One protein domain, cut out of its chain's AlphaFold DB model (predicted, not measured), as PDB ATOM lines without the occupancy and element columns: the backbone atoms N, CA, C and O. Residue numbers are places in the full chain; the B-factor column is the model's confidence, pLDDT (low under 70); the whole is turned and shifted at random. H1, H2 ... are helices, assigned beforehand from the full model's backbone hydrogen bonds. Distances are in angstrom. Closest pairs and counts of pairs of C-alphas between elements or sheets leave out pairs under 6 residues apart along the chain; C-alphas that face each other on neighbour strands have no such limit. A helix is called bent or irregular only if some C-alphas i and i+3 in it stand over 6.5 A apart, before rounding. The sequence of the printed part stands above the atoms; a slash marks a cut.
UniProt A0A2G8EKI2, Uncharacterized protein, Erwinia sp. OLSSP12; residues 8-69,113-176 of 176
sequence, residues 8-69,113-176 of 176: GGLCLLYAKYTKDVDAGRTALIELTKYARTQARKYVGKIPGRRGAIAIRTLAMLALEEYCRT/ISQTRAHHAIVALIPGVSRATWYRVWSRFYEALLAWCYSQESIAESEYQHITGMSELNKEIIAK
ATOM      1  N   GLY A   8     -30.982  17.434  35.098       81.88
ATOM      2  CA  GLY A   8     -31.068  16.476  36.206       81.88
ATOM      3  C   GLY A   8     -29.855  16.513  37.144       81.88
ATOM      4  O   GLY A   8     -30.031  16.709  38.344       81.88
ATOM      5  N   GLY A   9     -28.639  16.379  36.605       87.31
ATOM      6  CA  GLY A   9     -27.396  16.370  37.389       87.31
ATOM      7  C   GLY A   9     -27.119  17.688  38.115       87.31
ATOM      8  O   GLY A   9     -26.827  17.685  39.308       87.31
ATOM      9  N   LEU A  10     -27.316  18.828  37.447       89.44
ATOM     10  CA  LEU A  10     -27.179  20.139  38.092       89.44
ATOM     11  C   LEU A  10     -28.223  20.340  39.200       89.44
ATOM     12  O   LEU A  10     -27.882  20.789  40.291       89.44
ATOM     13  N   CYS A  11     -29.486  19.975  38.963       92.56
ATOM     14  CA  CYS A  11     -30.516  20.062  39.999       92.56
ATOM     15  C   CYS A  11     -30.225  19.147  41.198       92.56
ATOM     16  O   CYS A  11     -30.512  19.544  42.324       92.56
ATOM     17  N   LEU A  12     -29.634  17.965  40.988       92.44
ATOM     18  CA  LEU A  12     -29.175  17.087  42.070       92.44
ATOM     19  C   LEU A  12     -28.075  17.748  42.908       92.44
ATOM     20  O   LEU A  12     -28.168  17.742  44.136       92.44
ATOM     21  N   LEU A  13     -27.090  18.376  42.260       90.56
ATOM     22  CA  LEU A  13     -26.035  19.130  42.941       90.56
ATOM     23  C   LEU A  13     -26.618  20.267  43.793       90.56
ATOM     24  O   LEU A  13     -26.336  20.343  44.986       90.56
ATOM     25  N   TYR A  14     -27.494  21.109  43.241       90.50
ATOM     26  CA  TYR A  14     -28.138  22.175  44.020       90.50
ATOM     27  C   TYR A  14     -28.994  21.610  45.169       90.50
ATOM     28  O   TYR A  14     -28.860  22.026  46.322       90.50
ATOM     29  N   ALA A  15     -29.799  20.577  44.914       91.25
ATOM     30  CA  ALA A  15     -30.586  19.923  45.959       91.25
ATOM     31  C   ALA A  15     -29.705  19.369  47.098       91.25
ATOM     32  O   ALA A  15     -30.043  19.494  48.276       91.25
ATOM     33  N   LYS A  16     -28.544  18.787  46.771       88.62
ATOM     34  CA  LYS A  16     -27.603  18.213  47.741       88.62
ATOM     35  C   LYS A  16     -26.811  19.286  48.488       88.62
ATOM     36  O   LYS A  16     -26.837  19.290  49.720       88.62
ATOM     37  N   TYR A  17     -26.127  20.184  47.787       87.06
ATOM     38  CA  TYR A  17     -25.154  21.104  48.381       87.06
ATOM     39  C   TYR A  17     -25.798  22.389  48.915       87.06
ATOM     40  O   TYR A  17     -25.480  22.800  50.034       87.06
ATOM     41  N   THR A  18     -26.749  22.985  48.185       87.12
ATOM     42  CA  THR A  18     -27.404  24.245  48.592       87.12
ATOM     43  C   THR A  18     -28.741  24.036  49.300       87.12
ATOM     44  O   THR A  18     -29.242  24.967  49.924       87.12
ATOM     45  N   LYS A  19     -29.291  22.811  49.275       85.38
ATOM     46  CA  LYS A  19     -30.642  22.487  49.782       85.38
ATOM     47  C   LYS A  19     -31.743  23.301  49.094       85.38
ATOM     48  O   LYS A  19     -32.759  23.615  49.709       85.38
ATOM     49  N   ASP A  20     -31.538  23.634  47.822       90.25
ATOM     50  CA  ASP A  20     -32.529  24.341  47.016       90.25
ATOM     51  C   ASP A  20     -33.774  23.463  46.793       90.25
ATOM     52  O   ASP A  20     -33.701  22.336  46.291       90.25
ATOM     53  N   VAL A  21     -34.929  23.991  47.204       89.31
ATOM     54  CA  VAL A  21     -36.212  23.281  47.183       89.31
ATOM     55  C   VAL A  21     -36.714  23.067  45.754       89.31
ATOM     56  O   VAL A  21     -37.255  22.004  45.445       89.31
ATOM     57  N   ASP A  22     -36.529  24.040  44.867       92.19
ATOM     58  CA  ASP A  22     -37.025  23.980  43.492       92.19
ATOM     59  C   ASP A  22     -36.122  23.115  42.610       92.19
ATOM     60  O   ASP A  22     -36.609  22.317  41.792       92.19
ATOM     61  N   ALA A  23     -34.812  23.161  42.855       93.06
ATOM     62  CA  ALA A  23     -33.871  22.195  42.310       93.06
ATOM     63  C   ALA A  23     -34.198  20.775  42.794       93.06
ATOM     64  O   ALA A  23     -34.264  19.861  41.975       93.06
ATOM     65  N   GLY A  24     -34.510  20.589  44.082       93.12
ATOM     66  CA  GLY A  24     -34.943  19.302  44.637       93.12
ATOM     67  C   GLY A  24     -36.217  18.760  43.983       93.12
ATOM     68  O   GLY A  24     -36.278  17.590  43.602       93.12
ATOM     69  N   ARG A  25     -37.228  19.612  43.767       94.31
ATOM     70  CA  ARG A  25     -38.458  19.240  43.042       94.31
ATOM     71  C   ARG A  25     -38.161  18.811  41.607       94.31
ATOM     72  O   ARG A  25     -38.691  17.798  41.151       94.31
ATOM     73  N   THR A  26     -37.305  19.555  40.911       94.25
ATOM     74  CA  THR A  26     -36.899  19.244  39.534       94.25
ATOM     75  C   THR A  26     -36.104  17.938  39.472       94.25
ATOM     76  O   THR A  26     -36.412  17.075  38.650       94.25
ATOM     77  N   ALA A  27     -35.152  17.742  40.386       95.44
ATOM     78  CA  ALA A  27     -34.378  16.512  40.513       95.44
ATOM     79  C   ALA A  27     -35.287  15.302  40.767       95.44
ATOM     80  O   ALA A  27     -35.137  14.272  40.115       95.44
ATOM     81  N   LEU A  28     -36.296  15.441  41.636       95.88
ATOM     82  CA  LEU A  28     -37.279  14.386  41.876       95.88
ATOM     83  C   LEU A  28     -38.090  14.052  40.619       95.88
ATOM     84  O   LEU A  28     -38.400  12.884  40.389       95.88
ATOM     85  N   ILE A  29     -38.460  15.048  39.809       95.12
ATOM     86  CA  ILE A  29     -39.176  14.819  38.545       95.12
ATOM     87  C   ILE A  29     -38.306  14.006  37.582       95.12
ATOM     88  O   ILE A  29     -38.781  12.999  37.057       95.12
ATOM     89  N   GLU A  30     -37.046  14.395  37.387       94.69
ATOM     90  CA  GLU A  30     -36.114  13.680  36.504       94.69
ATOM     91  C   GLU A  30     -35.812  12.265  37.012       94.69
ATOM     92  O   GLU A  30     -35.938  11.294  36.262       94.69
ATOM     93  N   LEU A  31     -35.551  12.112  38.313       95.94
ATOM     94  CA  LEU A  31     -35.364  10.806  38.940       95.94
ATOM     95  C   LEU A  31     -36.617   9.934  38.803       95.94
ATOM     96  O   LEU A  31     -36.513   8.746  38.522       95.94
ATOM     97  N   THR A  32     -37.817  10.507  38.941       95.88
ATOM     98  CA  THR A  32     -39.075   9.766  38.753       95.88
ATOM     99  C   THR A  32     -39.247   9.324  37.296       95.88
ATOM    100  O   THR A  32     -39.738   8.221  37.052       95.88
ATOM    101  N   LYS A  33     -38.848  10.142  36.310       94.44
ATOM    102  CA  LYS A  33     -38.859   9.743  34.891       94.44
ATOM    103  C   LYS A  33     -37.931   8.551  34.665       94.44
ATOM    104  O   LYS A  33     -38.383   7.548  34.118       94.44
ATOM    105  N   TYR A  34     -36.692   8.624  35.152       94.38
ATOM    106  CA  TYR A  34     -35.743   7.507  35.106       94.38
ATOM    107  C   TYR A  34     -36.287   6.260  35.822       94.38
ATOM    108  O   TYR A  34     -36.283   5.158  35.277       94.38
ATOM    109  N   ALA A  35     -36.857   6.431  37.012       95.12
ATOM    110  CA  ALA A  35     -37.436   5.341  37.781       95.12
ATOM    111  C   ALA A  35     -38.548   4.630  36.997       95.12
ATOM    112  O   ALA A  35     -38.607   3.405  36.984       95.12
ATOM    113  N   ARG A  36     -39.405   5.370  36.281       93.44
ATOM    114  CA  ARG A  36     -40.467   4.786  35.445       93.44
ATOM    115  C   ARG A  36     -39.926   3.991  34.257       93.44
ATOM    116  O   ARG A  36     -40.530   2.972  33.927       93.44
ATOM    117  N   THR A  37     -38.825   4.419  33.631       93.00
ATOM    118  CA  THR A  37     -38.215   3.662  32.521       93.00
ATOM    119  C   THR A  37     -37.563   2.373  33.019       93.00
ATOM    120  O   THR A  37     -37.685   1.337  32.372       93.00
ATOM    121  N   GLN A  38     -36.951   2.402  34.206       93.31
ATOM    122  CA  GLN A  38     -36.302   1.233  34.801       93.31
ATOM    123  C   GLN A  38     -37.259   0.303  35.553       93.31
ATOM    124  O   GLN A  38     -36.963  -0.880  35.700       93.31
ATOM    125  N   ALA A  39     -38.415   0.779  36.017       91.69
ATOM    126  CA  ALA A  39     -39.259   0.026  36.944       91.69
ATOM    127  C   ALA A  39     -39.684  -1.355  36.417       91.69
ATOM    128  O   ALA A  39     -39.721  -2.306  37.193       91.69
ATOM    129  N   ARG A  40     -39.929  -1.509  35.106       90.19
ATOM    130  CA  ARG A  40     -40.258  -2.822  34.518       90.19
ATOM    131  C   ARG A  40     -39.119  -3.837  34.643       90.19
ATOM    132  O   ARG A  40     -39.400  -5.008  34.865       90.19
ATOM    133  N   LYS A  41     -37.861  -3.397  34.533       91.81
ATOM    134  CA  LYS A  41     -36.669  -4.258  34.630       91.81
ATOM    135  C   LYS A  41     -36.536  -4.899  36.012       91.81
ATOM    136  O   LYS A  41     -36.073  -6.028  36.113       91.81
ATOM    137  N   TYR A  42     -36.927  -4.178  37.061       91.00
ATOM    138  CA  TYR A  42     -36.791  -4.649  38.437       91.00
ATOM    139  C   TYR A  42     -38.098  -5.242  38.958       91.00
ATOM    140  O   TYR A  42     -38.143  -6.400  39.353       91.00
ATOM    141  N   VAL A  43     -39.173  -4.456  38.942       86.75
ATOM    142  CA  VAL A  43     -40.444  -4.758  39.618       86.75
ATOM    143  C   VAL A  43     -41.416  -5.528  38.712       86.75
ATOM    144  O   VAL A  43     -42.423  -6.059  39.177       86.75
ATOM    145  N   GLY A  44     -41.136  -5.622  37.410       85.44
ATOM    146  CA  GLY A  44     -42.024  -6.275  36.454       85.44
ATOM    147  C   GLY A  44     -43.311  -5.474  36.238       85.44
ATOM    148  O   GLY A  44     -43.277  -4.306  35.836       85.44
ATOM    149  N   LYS A  45     -44.472  -6.101  36.466       81.25
ATOM    150  CA  LYS A  45     -45.782  -5.464  36.260       81.25
ATOM    151  C   LYS A  45     -46.120  -4.534  37.428       81.25
ATOM    152  O   LYS A  45     -46.416  -4.975  38.534       81.25
ATOM    153  N   ILE A  46     -46.126  -3.233  37.155       72.75
ATOM    154  CA  ILE A  46     -46.425  -2.190  38.143       72.75
ATOM    155  C   ILE A  46     -47.951  -2.073  38.327       72.75
ATOM    156  O   ILE A  46     -48.673  -1.954  37.331       72.75
ATOM    157  N   PRO A  47     -48.472  -2.064  39.566       70.69
ATOM    158  CA  PRO A  47     -49.911  -2.023  39.812       70.69
ATOM    159  C   PRO A  47     -50.491  -0.617  39.593       70.69
ATOM    160  O   PRO A  47     -50.575   0.173  40.526       70.69
ATOM    161  N   GLY A  48     -50.914  -0.292  38.369       80.81
ATOM    162  CA  GLY A  48     -51.731   0.892  38.047       80.81
ATOM    163  C   GLY A  48     -51.317   2.195  38.761       80.81
ATOM    164  O   GLY A  48     -50.134   2.530  38.855       80.81
ATOM    165  N   ARG A  49     -52.297   2.938  39.300       87.56
ATOM    166  CA  ARG A  49     -52.064   4.210  40.016       87.56
ATOM    167  C   ARG A  49     -51.196   4.039  41.273       87.56
ATOM    168  O   ARG A  49     -50.300   4.847  41.497       87.56
ATOM    169  N   ARG A  50     -51.428   2.995  42.079       88.75
ATOM    170  CA  ARG A  50     -50.686   2.757  43.337       88.75
ATOM    171  C   ARG A  50     -49.204   2.477  43.090       88.75
ATOM    172  O   ARG A  50     -48.354   2.981  43.810       88.75
ATOM    173  N   GLY A  51     -48.893   1.748  42.026       89.31
ATOM    174  CA  GLY A  51     -47.531   1.462  41.603       89.31
ATOM    175  C   GLY A  51     -46.795   2.699  41.088       89.31
ATOM    176  O   GLY A  51     -45.619   2.874  41.391       89.31
ATOM    177  N   ALA A  52     -47.483   3.607  40.389       90.75
ATOM    178  CA  ALA A  52     -46.899   4.897  40.017       90.75
ATOM    179  C   ALA A  52     -46.551   5.752  41.252       90.75
ATOM    180  O   ALA A  52     -45.481   6.361  41.295       90.75
ATOM    181  N   ILE A  53     -47.422   5.755  42.271       93.62
ATOM    182  CA  ILE A  53     -47.158   6.427  43.553       93.62
ATOM    183  C   ILE A  53     -45.974   5.758  44.262       93.62
ATOM    184  O   ILE A  53     -45.055   6.458  44.665       93.62
ATOM    185  N   ALA A  54     -45.932   4.424  44.323       93.25
ATOM    186  CA  ALA A  54     -44.832   3.663  44.926       93.25
ATOM    187  C   ALA A  54     -43.466   3.993  44.309       93.25
ATOM    188  O   ALA A  54     -42.501   4.235  45.032       93.25
ATOM    189  N   ILE A  55     -43.388   4.075  42.978       94.31
ATOM    190  CA  ILE A  55     -42.155   4.454  42.273       94.31
ATOM    191  C   ILE A  55     -41.727   5.872  42.650       94.31
ATOM    192  O   ILE A  55     -40.555   6.104  42.943       94.31
ATOM    193  N   ARG A  56     -42.669   6.824  42.677       95.56
ATOM    194  CA  ARG A  56     -42.380   8.204  43.083       95.56
ATOM    195  C   ARG A  56     -41.935   8.284  44.545       95.56
ATOM    196  O   ARG A  56     -41.005   9.026  44.842       95.56
ATOM    197  N   THR A  57     -42.567   7.533  45.443       95.06
ATOM    198  CA  THR A  57     -42.192   7.469  46.861       95.06
ATOM    199  C   THR A  57     -40.784   6.907  47.032       95.06
ATOM    200  O   THR A  57     -40.003   7.471  47.791       95.06
ATOM    201  N   LEU A  58     -40.404   5.866  46.285       94.31
ATOM    202  CA  LEU A  58     -39.026   5.362  46.312       94.31
ATOM    203  C   LEU A  58     -38.018   6.356  45.749       94.31
ATOM    204  O   LEU A  58     -36.956   6.518  46.337       94.31
ATOM    205  N   ALA A  59     -38.350   7.041  44.654       96.00
ATOM    206  CA  ALA A  59     -37.511   8.109  44.116       96.00
ATOM    207  C   ALA A  59     -37.319   9.243  45.135       96.00
ATOM    208  O   ALA A  59     -36.213   9.745  45.292       96.00
ATOM    209  N   MET A  60     -38.369   9.613  45.872       94.56
ATOM    210  CA  MET A  60     -38.287  10.608  46.944       94.56
ATOM    211  C   MET A  60     -37.359  10.153  48.069       94.56
ATOM    212  O   MET A  60     -36.473  10.908  48.451       94.56
ATOM    213  N   LEU A  61     -37.509   8.917  48.548       93.19
ATOM    214  CA  LEU A  61     -36.625   8.366  49.576       93.19
ATOM    215  C   LEU A  61     -35.172   8.282  49.089       93.19
ATOM    216  O   LEU A  61     -34.266   8.627  49.834       93.19
ATOM    217  N   ALA A  62     -34.942   7.882  47.836       93.38
ATOM    218  CA  ALA A  62     -33.599   7.812  47.264       93.38
ATOM    219  C   ALA A  62     -32.972   9.210  47.138       93.38
ATOM    220  O   ALA A  62     -31.798   9.392  47.446       93.38
ATOM    221  N   LEU A  63     -33.758  10.212  46.740       92.56
ATOM    222  CA  LEU A  63     -33.300  11.596  46.686       92.56
ATOM    223  C   LEU A  63     -32.996  12.146  48.085       92.56
ATOM    224  O   LEU A  63     -31.966  12.784  48.269       92.56
ATOM    225  N   GLU A  64     -33.854  11.882  49.077       89.00
ATOM    226  CA  GLU A  64     -33.597  12.241  50.478       89.00
ATOM    227  C   GLU A  64     -32.297  11.605  50.972       89.00
ATOM    228  O   GLU A  64     -31.467  12.290  51.560       89.00
ATOM    229  N   GLU A  65     -32.101  10.313  50.703       88.62
ATOM    230  CA  GLU A  65     -30.902   9.558  51.064       88.62
ATOM    231  C   GLU A  65     -29.643  10.178  50.445       88.62
ATOM    232  O   GLU A  65     -28.697  10.492  51.174       88.62
ATOM    233  N   TYR A  66     -29.673  10.413  49.129       89.44
ATOM    234  CA  TYR A  66     -28.610  11.038  48.344       89.44
ATOM    235  C   TYR A  66     -28.271  12.454  48.828       89.44
ATOM    236  O   TYR A  66     -27.103  12.821  48.971       89.44
ATOM    237  N   CYS A  67     -29.291  13.263  49.119       87.56
ATOM    238  CA  CYS A  67     -29.120  14.640  49.562       87.56
ATOM    239  C   CYS A  67     -28.626  14.748  51.008       87.56
ATOM    240  O   CYS A  67     -28.477  15.866  51.504       87.56
ATOM    241  N   ARG A  68     -28.351  13.662  51.733       82.25
ATOM    242  CA  ARG A  68     -27.788  13.784  53.083       82.25
ATOM    243  C   ARG A  68     -26.308  14.072  53.010       82.25
ATOM    244  O   ARG A  68     -25.499  13.264  52.582       82.25
ATOM    245  N   THR A  69     -25.972  15.259  53.488       68.00
ATOM    246  CA  THR A  69     -24.624  15.815  53.421       68.00
ATOM    247  C   THR A  69     -24.028  16.014  54.799       68.00
ATOM    248  O   THR A  69     -23.263  16.947  54.998       68.00
ATOM    249  N   ILE A 113     -31.357   6.160  55.802       75.81
ATOM    250  CA  ILE A 113     -32.761   5.816  55.611       75.81
ATOM    251  C   ILE A 113     -32.758   4.303  55.623       75.81
ATOM    252  O   ILE A 113     -32.208   3.649  54.738       75.81
ATOM    253  N   SER A 114     -33.326   3.733  56.681       79.81
ATOM    254  CA  SER A 114     -33.332   2.291  56.810       79.81
ATOM    255  C   SER A 114     -34.125   1.694  55.650       79.81
ATOM    256  O   SER A 114     -35.221   2.154  55.313       79.81
ATOM    257  N   GLN A 115     -33.594   0.616  55.075       81.50
ATOM    258  CA  GLN A 115     -34.321  -0.221  54.114       81.50
ATOM    259  C   GLN A 115     -35.696  -0.629  54.680       81.50
ATOM    260  O   GLN A 115     -36.660  -0.777  53.939       81.50
ATOM    261  N   THR A 116     -35.814  -0.722  56.010       84.81
ATOM    262  CA  THR A 116     -37.067  -0.914  56.744       84.81
ATOM    263  C   THR A 116     -38.068   0.228  56.535       84.81
ATOM    264  O   THR A 116     -39.221  -0.041  56.208       84.81
ATOM    265  N   ARG A 117     -37.661   1.501  56.667       86.81
ATOM    266  CA  ARG A 117     -38.537   2.663  56.406       86.81
ATOM    267  C   ARG A 117     -39.022   2.666  54.956       86.81
ATOM    268  O   ARG A 117     -40.206   2.888  54.711       86.81
ATOM    269  N   ALA A 118     -38.130   2.375  54.011       88.06
ATOM    270  CA  ALA A 118     -38.486   2.291  52.597       88.06
ATOM    271  C   ALA A 118     -39.440   1.117  52.305       88.06
ATOM    272  O   ALA A 118     -40.436   1.290  51.601       88.06
ATOM    273  N   HIS A 119     -39.210  -0.038  52.932       90.12
ATOM    274  CA  HIS A 119     -40.102  -1.190  52.861       90.12
ATOM    275  C   HIS A 119     -41.507  -0.863  53.384       90.12
ATOM    276  O   HIS A 119     -42.482  -1.107  52.678       90.12
ATOM    277  N   HIS A 120     -41.626  -0.255  54.570       90.94
ATOM    278  CA  HIS A 120     -42.927   0.131  55.134       90.94
ATOM    279  C   HIS A 120     -43.697   1.094  54.226       90.94
ATOM    280  O   HIS A 120     -44.898   0.911  54.025       90.94
ATOM    281  N   ALA A 121     -43.011   2.075  53.634       91.62
ATOM    282  CA  ALA A 121     -43.629   3.010  52.698       91.62
ATOM    283  C   ALA A 121     -44.207   2.296  51.463       91.62
ATOM    284  O   ALA A 121     -45.290   2.646  50.995       91.62
ATOM    285  N   ILE A 122     -43.520   1.268  50.955       91.69
ATOM    286  CA  ILE A 122     -43.999   0.498  49.804       91.69
ATOM    287  C   ILE A 122     -45.119  -0.470  50.164       91.69
ATOM    288  O   ILE A 122     -46.090  -0.555  49.414       91.69
ATOM    289  N   VAL A 123     -45.037  -1.149  51.307       92.06
ATOM    290  CA  VAL A 123     -46.100  -2.053  51.775       92.06
ATOM    291  C   VAL A 123     -47.424  -1.307  51.949       92.06
ATOM    292  O   VAL A 123     -48.468  -1.830  51.566       92.06
ATOM    293  N   ALA A 124     -47.388  -0.063  52.442       91.56
ATOM    294  CA  ALA A 124     -48.580   0.776  52.575       91.56
ATOM    295  C   ALA A 124     -49.257   1.094  51.224       91.56
ATOM    296  O   ALA A 124     -50.471   1.288  51.163       91.56
ATOM    297  N   LEU A 125     -48.491   1.141  50.131       91.12
ATOM    298  CA  LEU A 125     -48.993   1.462  48.791       91.12
ATOM    299  C   LEU A 125     -49.372   0.213  47.988       91.12
ATOM    300  O   LEU A 125     -50.319   0.243  47.202       91.12
ATOM    301  N   ILE A 126     -48.630  -0.878  48.165       88.94
ATOM    302  CA  ILE A 126     -48.815  -2.147  47.461       88.94
ATOM    303  C   ILE A 126     -48.917  -3.259  48.516       88.94
ATOM    304  O   ILE A 126     -47.933  -3.963  48.776       88.94
ATOM    305  N   PRO A 127     -50.098  -3.423  49.142       80.88
ATOM    306  CA  PRO A 127     -50.322  -4.504  50.091       80.88
ATOM    307  C   PRO A 127     -50.156  -5.841  49.353       80.88
ATOM    308  O   PRO A 127     -50.844  -6.104  48.370       80.88
ATOM    309  N   GLY A 128     -49.170  -6.636  49.773       83.12
ATOM    310  CA  GLY A 128     -48.745  -7.870  49.097       83.12
ATOM    311  C   GLY A 128     -47.235  -7.968  48.857       83.12
ATOM    312  O   GLY A 128     -46.719  -9.050  48.577       83.12
ATOM    313  N   VAL A 129     -46.488  -6.868  49.012       87.06
ATOM    314  CA  VAL A 129     -45.018  -6.925  49.016       87.06
ATOM    315  C   VAL A 129     -44.543  -7.521  50.343       87.06
ATOM    316  O   VAL A 129     -44.611  -6.880  51.384       87.06
ATOM    317  N   SER A 130     -44.063  -8.766  50.316       89.44
ATOM    318  CA  SER A 130     -43.419  -9.383  51.483       89.44
ATOM    319  C   SER A 130     -42.008  -8.826  51.708       89.44
ATOM    320  O   SER A 130     -41.363  -8.351  50.768       89.44
ATOM    321  N   ARG A 131     -41.460  -9.001  52.919       90.25
ATOM    322  CA  ARG A 131     -40.054  -8.670  53.226       90.25
ATOM    323  C   ARG A 131     -39.073  -9.375  52.279       90.25
ATOM    324  O   ARG A 131     -38.087  -8.782  51.854       90.25
ATOM    325  N   ALA A 132     -39.353 -10.620  51.894       90.44
ATOM    326  CA  ALA A 132     -38.518 -11.360  50.946       90.44
ATOM    327  C   ALA A 132     -38.604 -10.795  49.519       90.44
ATOM    328  O   ALA A 132     -37.610 -10.792  48.793       90.44
ATOM    329  N   THR A 133     -39.783 -10.326  49.098       90.75
ATOM    330  CA  THR A 133     -39.971  -9.643  47.807       90.75
ATOM    331  C   THR A 133     -39.258  -8.295  47.805       90.75
ATOM    332  O   THR A 133     -38.636  -7.931  46.810       90.75
ATOM    333  N   TRP A 134     -39.288  -7.574  48.928       91.38
ATOM    334  CA  TRP A 134     -38.568  -6.318  49.094       91.38
ATOM    335  C   TRP A 134     -37.073  -6.469  48.810       91.38
ATOM    336  O   TRP A 134     -36.581  -5.857  47.867       91.38
ATOM    337  N   TYR A 135     -36.370  -7.327  49.553       90.75
ATOM    338  CA  TYR A 135     -34.914  -7.463  49.412       90.75
ATOM    339  C   TYR A 135     -34.466  -8.067  48.074       90.75
ATOM    340  O   TYR A 135     -33.360  -7.807  47.613       90.75
ATOM    341  N   ARG A 136     -35.301  -8.889  47.426       89.25
ATOM    342  CA  ARG A 136     -34.947  -9.477  46.122       89.25
ATOM    343  C   ARG A 136     -35.184  -8.529  44.952       89.25
ATOM    344  O   ARG A 136     -34.489  -8.633  43.944       89.25
ATOM    345  N   VAL A 137     -36.170  -7.639  45.071       90.62
ATOM    346  CA  VAL A 137     -36.688  -6.857  43.942       90.62
ATOM    347  C   VAL A 137     -36.578  -5.360  44.197       90.62
ATOM    348  O   VAL A 137     -35.884  -4.644  43.476       90.62
ATOM    349  N   TRP A 138     -37.263  -4.878  45.229       91.31
ATOM    350  CA  TRP A 138     -37.449  -3.449  45.460       91.31
ATOM    351  C   TRP A 138     -36.212  -2.761  46.041       91.31
ATOM    352  O   TRP A 138     -35.947  -1.623  45.664       91.31
ATOM    353  N   SER A 139     -35.422  -3.430  46.886       92.12
ATOM    354  CA  SER A 139     -34.174  -2.856  47.411       92.12
ATOM    355  C   SER A 139     -33.145  -2.643  46.301       92.12
ATOM    356  O   SER A 139     -32.532  -1.587  46.236       92.12
ATOM    357  N   ARG A 140     -33.031  -3.586  45.357       93.88
ATOM    358  CA  ARG A 140     -32.154  -3.456  44.180       93.88
ATOM    359  C   ARG A 140     -32.601  -2.324  43.262       93.88
ATOM    360  O   ARG A 140     -31.774  -1.629  42.681       93.88
ATOM    361  N   PHE A 141     -33.914  -2.141  43.123       94.75
ATOM    362  CA  PHE A 141     -34.459  -0.999  42.400       94.75
ATOM    363  C   PHE A 141     -34.116   0.316  43.108       94.75
ATOM    364  O   PHE A 141     -33.634   1.240  42.466       94.75
ATOM    365  N   TYR A 142     -34.297   0.382  44.428       94.25
ATOM    366  CA  TYR A 142     -33.935   1.538  45.249       94.25
ATOM    367  C   TYR A 142     -32.439   1.884  45.154       94.25
ATOM    368  O   TYR A 142     -32.085   3.034  44.903       94.25
ATOM    369  N   GLU A 143     -31.559   0.887  45.257       93.19
ATOM    370  CA  GLU A 143     -30.111   1.042  45.075       93.19
ATOM    371  C   GLU A 143     -29.757   1.550  43.672       93.19
ATOM    372  O   GLU A 143     -28.892   2.410  43.530       93.19
ATOM    373  N   ALA A 144     -30.463   1.098  42.630       95.06
ATOM    374  CA  ALA A 144     -30.269   1.606  41.273       95.06
ATOM    375  C   ALA A 144     -30.672   3.086  41.129       95.06
ATOM    376  O   ALA A 144     -30.019   3.829  40.397       95.06
ATOM    377  N   LEU A 145     -31.713   3.540  41.839       95.62
ATOM    378  CA  LEU A 145     -32.092   4.959  41.877       95.62
ATOM    379  C   LEU A 145     -31.013   5.814  42.555       95.62
ATOM    380  O   LEU A 145     -30.698   6.900  42.069       95.62
ATOM    381  N   LEU A 146     -30.416   5.316  43.640       93.94
ATOM    382  CA  LEU A 146     -29.286   5.972  44.303       93.94
ATOM    383  C   LEU A 146     -28.057   6.034  43.399       93.94
ATOM    384  O   LEU A 146     -27.477   7.103  43.224       93.94
ATOM    385  N   ALA A 147     -27.695   4.907  42.784       94.19
ATOM    386  CA  ALA A 147     -26.575   4.827  41.855       94.19
ATOM    387  C   ALA A 147     -26.737   5.811  40.690       94.19
ATOM    388  O   ALA A 147     -25.776   6.468  40.294       94.19
ATOM    389  N   TRP A 148     -27.962   5.977  40.184       95.12
ATOM    390  CA  TRP A 148     -28.252   6.987  39.174       95.12
ATOM    391  C   TRP A 148     -27.985   8.409  39.681       95.12
ATOM    392  O   TRP A 148     -27.355   9.181  38.965       95.12
ATOM    393  N   CYS A 149     -28.387   8.756  40.910       94.31
ATOM    394  CA  CYS A 149     -28.126  10.088  41.471       94.31
ATOM    395  C   CYS A 149     -26.621  10.392  41.539       94.31
ATOM    396  O   CYS A 149     -26.191  11.453  41.089       94.31
ATOM    397  N   TYR A 150     -25.813   9.445  42.027       92.56
ATOM    398  CA  TYR A 150     -24.354   9.603  42.077       92.56
ATOM    399  C   TYR A 150     -23.712   9.648  40.686       92.56
ATOM    400  O   TYR A 150     -22.803  10.438  40.448       92.56
ATOM    401  N   SER A 151     -24.206   8.849  39.738       93.38
ATOM    402  CA  SER A 151     -23.742   8.903  38.350       93.38
ATOM    403  C   SER A 151     -24.034  10.264  37.709       93.38
ATOM    404  O   SER A 151     -23.169  10.821  37.040       93.38
ATOM    405  N   GLN A 152     -25.220  10.833  37.941       93.56
ATOM    406  CA  GLN A 152     -25.573  12.162  37.437       93.56
ATOM    407  C   GLN A 152     -24.747  13.282  38.081       93.56
ATOM    408  O   GLN A 152     -24.416  14.243  37.391       93.56
ATOM    409  N   GLU A 153     -24.404  13.160  39.366       90.12
ATOM    410  CA  GLU A 153     -23.459  14.062  40.038       90.12
ATOM    411  C   GLU A 153     -22.093  14.029  39.350       90.12
ATOM    412  O   GLU A 153     -21.600  15.076  38.945       90.12
ATOM    413  N   SER A 154     -21.539  12.834  39.130       90.75
ATOM    414  CA  SER A 154     -20.239  12.667  38.474       90.75
ATOM    415  C   SER A 154     -20.223  13.225  37.046       90.75
ATOM    416  O   SER A 154     -19.276  13.915  36.678       90.75
ATOM    417  N   ILE A 155     -21.287  13.005  36.263       90.62
ATOM    418  CA  ILE A 155     -21.422  13.570  34.908       90.62
ATOM    419  C   ILE A 155     -21.485  15.103  34.950       90.62
ATOM    420  O   ILE A 155     -20.858  15.780  34.137       90.62
ATOM    421  N   ALA A 156     -22.253  15.669  35.884       90.00
ATOM    422  CA  ALA A 156     -22.358  17.119  36.022       90.00
ATOM    423  C   ALA A 156     -21.027  17.746  36.467       90.00
ATOM    424  O   ALA A 156     -20.667  18.819  35.987       90.00
ATOM    425  N   GLU A 157     -20.289  17.071  37.348       86.69
ATOM    426  CA  GLU A 157     -18.972  17.506  37.805       86.69
ATOM    427  C   GLU A 157     -17.919  17.425  36.692       86.69
ATOM    428  O   GLU A 157     -17.168  18.380  36.502       86.69
ATOM    429  N   SER A 158     -17.900  16.347  35.900       87.94
ATOM    430  CA  SER A 158     -16.977  16.228  34.765       87.94
ATOM    431  C   SER A 158     -17.236  17.293  33.701       87.94
ATOM    432  O   SER A 158     -16.296  17.899  33.191       87.94
ATOM    433  N   GLU A 159     -18.510  17.561  33.396       87.19
ATOM    434  CA  GLU A 159     -18.893  18.608  32.446       87.19
ATOM    435  C   GLU A 159     -18.478  19.990  32.967       87.19
ATOM    436  O   GLU A 159     -17.949  20.812  32.221       87.19
ATOM    437  N   TYR A 160     -18.664  20.238  34.267       84.31
ATOM    438  CA  TYR A 160     -18.213  21.471  34.898       84.31
ATOM    439  C   TYR A 160     -16.696  21.645  34.772       84.31
ATOM    440  O   TYR A 160     -16.257  22.685  34.291       84.31
ATOM    441  N   GLN A 161     -15.906  20.632  35.137       85.75
ATOM    442  CA  GLN A 161     -14.441  20.679  35.055       85.75
ATOM    443  C   GLN A 161     -13.936  20.891  33.624       85.75
ATOM    444  O   GLN A 161     -12.980  21.639  33.420       85.75
ATOM    445  N   HIS A 162     -14.588  20.259  32.646       85.06
ATOM    446  CA  HIS A 162     -14.279  20.438  31.232       85.06
ATOM    447  C   HIS A 162     -14.529  21.885  30.781       85.06
ATOM    448  O   HIS A 162     -13.699  22.474  30.094       85.06
ATOM    449  N   ILE A 163     -15.643  22.490  31.204       84.25
ATOM    450  CA  ILE A 163     -15.986  23.877  30.857       84.25
ATOM    451  C   ILE A 163     -15.083  24.885  31.580       84.25
ATOM    452  O   ILE A 163     -14.717  25.901  30.992       84.25
ATOM    453  N   THR A 164     -14.738  24.648  32.847       85.19
ATOM    454  CA  THR A 164     -13.940  25.591  33.647       85.19
ATOM    455  C   THR A 164     -12.432  25.452  33.455       85.19
ATOM    456  O   THR A 164     -11.686  26.247  34.023       85.19
ATOM    457  N   GLY A 165     -11.960  24.458  32.693       77.50
ATOM    458  CA  GLY A 165     -10.529  24.186  32.520       77.50
ATOM    459  C   GLY A 165      -9.827  23.708  33.800       77.50
ATOM    460  O   GLY A 165      -8.602  23.600  33.833       77.50
ATOM    461  N   MET A 166     -10.579  23.394  34.865       66.88
ATOM    462  CA  MET A 166     -10.028  22.942  36.153       66.88
ATOM    463  C   MET A 166      -9.331  21.575  36.054       66.88
ATOM    464  O   MET A 166      -8.526  21.237  36.921       66.88
ATOM    465  N   SER A 167      -9.593  20.800  34.995       60.62
ATOM    466  CA  SER A 167      -8.883  19.546  34.720       60.62
ATOM    467  C   SER A 167      -7.394  19.744  34.428       60.62
ATOM    468  O   SER A 167      -6.597  18.882  34.787       60.62
ATOM    469  N   GLU A 168      -7.004  20.862  33.807       58.06
ATOM    470  CA  GLU A 168      -5.604  21.141  33.461       58.06
ATOM    471  C   GLU A 168      -4.821  21.675  34.671       58.06
ATOM    472  O   GLU A 168      -3.719  21.209  34.948       58.06
ATOM    473  N   LEU A 169      -5.445  22.529  35.489       56.69
ATOM    474  CA  LEU A 169      -4.869  23.028  36.746       56.69
ATOM    475  C   LEU A 169      -4.606  21.908  37.767       56.69
ATOM    476  O   LEU A 169      -3.591  21.914  38.460       56.69
ATOM    477  N   ASN A 170      -5.495  20.912  37.849       58.31
ATOM    478  CA  ASN A 170      -5.298  19.770  38.745       58.31
ATOM    479  C   ASN A 170      -4.133  18.865  38.304       58.31
ATOM    480  O   ASN A 170      -3.459  18.295  39.161       58.31
ATOM    481  N   LYS A 171      -3.858  18.746  36.997       57.66
ATOM    482  CA  LYS A 171      -2.699  17.990  36.487       57.66
ATOM    483  C   LYS A 171      -1.380  18.678  36.844       57.66
ATOM    484  O   LYS A 171      -0.438  18.001  37.240       57.66
ATOM    485  N   GLU A 172      -1.323  20.007  36.760       54.09
ATOM    486  CA  GLU A 172      -0.128  20.792  37.108       54.09
ATOM    487  C   GLU A 172       0.209  20.755  38.605       54.09
ATOM    488  O   GLU A 172       1.383  20.806  38.969       54.09
ATOM    489  N   ILE A 173      -0.798  20.644  39.476       56.34
ATOM    490  CA  ILE A 173      -0.604  20.523  40.930       56.34
ATOM    491  C   ILE A 173      -0.065  19.139  41.313       56.34
ATOM    492  O   ILE A 173       0.748  19.046  42.221       56.34
ATOM    493  N   ILE A 174      -0.498  18.072  40.632       57.56
ATOM    494  CA  ILE A 174      -0.057  16.691  40.913       57.56
ATOM    495  C   ILE A 174       1.330  16.402  40.308       57.56
ATOM    496  O   ILE A 174       2.031  15.504  40.767       57.56
ATOM    497  N   ALA A 175       1.736  17.152  39.279       53.56
ATOM    498  CA  ALA A 175       3.052  17.041  38.647       53.56
ATOM    499  C   ALA A 175       4.178  17.798  39.387       53.56
ATOM    500  O   ALA A 175       5.323  17.762  38.933       53.56
ATOM    501  N   LYS A 176       3.867  18.488  40.491       46.16
ATOM    502  CA  LYS A 176       4.823  19.147  41.393       46.16
ATOM    503  C   LYS A 176       4.938  18.383  42.703       46.16
ATOM    504  O   LYS A 176       6.064  18.370  43.244       46.16
TER     505      LYS A 176
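Overview. This is residues 8 to 69 and 113 to 176 of the 176 residues of an uncharacterized protein of Erwinia sp. OLSSP12 (UniProt A0A2G8EKI2). One long kinked helix, H5, is the spine; H1, H2 and H3 pack crosswise on it and H4 lies side by side with H3, while beyond H1 the spine runs on to H6, where residues 171 to 176 stick out. The printed part has 126 residues with six named helices, H1 to H6 in order, and no named strand: all helix, mostly crossed. It is loose, with a radius of gyration of the C-alphas of 17.3 A and spans of 60 by 29 by 24 A.

Arrangement. H1, residues 8 to 18, touches residues 21 to 31 of H2, residues 21 to 43, at a steep tilt of 50 degrees, closest at C-alphas 15 and 24, 4.6 A. H2 touches H3, residues 48 to 66, at a steep tilt of 57 degrees, closest at C-alphas 32 and 56, 5.7 A. H3 touches H4, residues 115 to 125, at a shallow tilt of 22 degrees, opposite ways, closest at C-alphas 50 and 125, 5.9 A. The hub is H5, residues 131 to 164. It touches H1 about perpendicular at 89 degrees, with C-alphas 9 and 152 closest, 4.6 A. H4 and H5 only just touch, with 3 pairs of C-alphas within 8 A, the closest 119 and 134, 6.5 A. H6, residues 166 to 174, is apart from H1 to H4. Each O i to N i+4 pair is within hydrogen-bond range in H1 and H3, against 16 of 19 in H2, 6 of 7 in H4, 28 of 30 in H5 and 4 of 5 in H6.

Along the chain. H1 begins at C-alpha 8 (-31.068, 16.476, 36.206). H2 is 29.3 A long, H3 27.3 A and H5 47.3 A. H2 is irregular, with C-alphas 37 and 40 7.1 A apart, and H5 only just, with C-alphas 136 and 139 6.8 A apart. H6 ends at C-alpha 174 (-0.057, 16.691, 40.913).

Size, cuts and confidence. The C-alphas farthest apart are those of Pro 127 and Lys 176, 60.6 A. Residues 70 to 112 are not printed, and C-alphas 69 and 113 are 13.1 A apart across the cut. The links that are printed whole are tight. Residues 69 and 166 to 176 have pLDDT under 70.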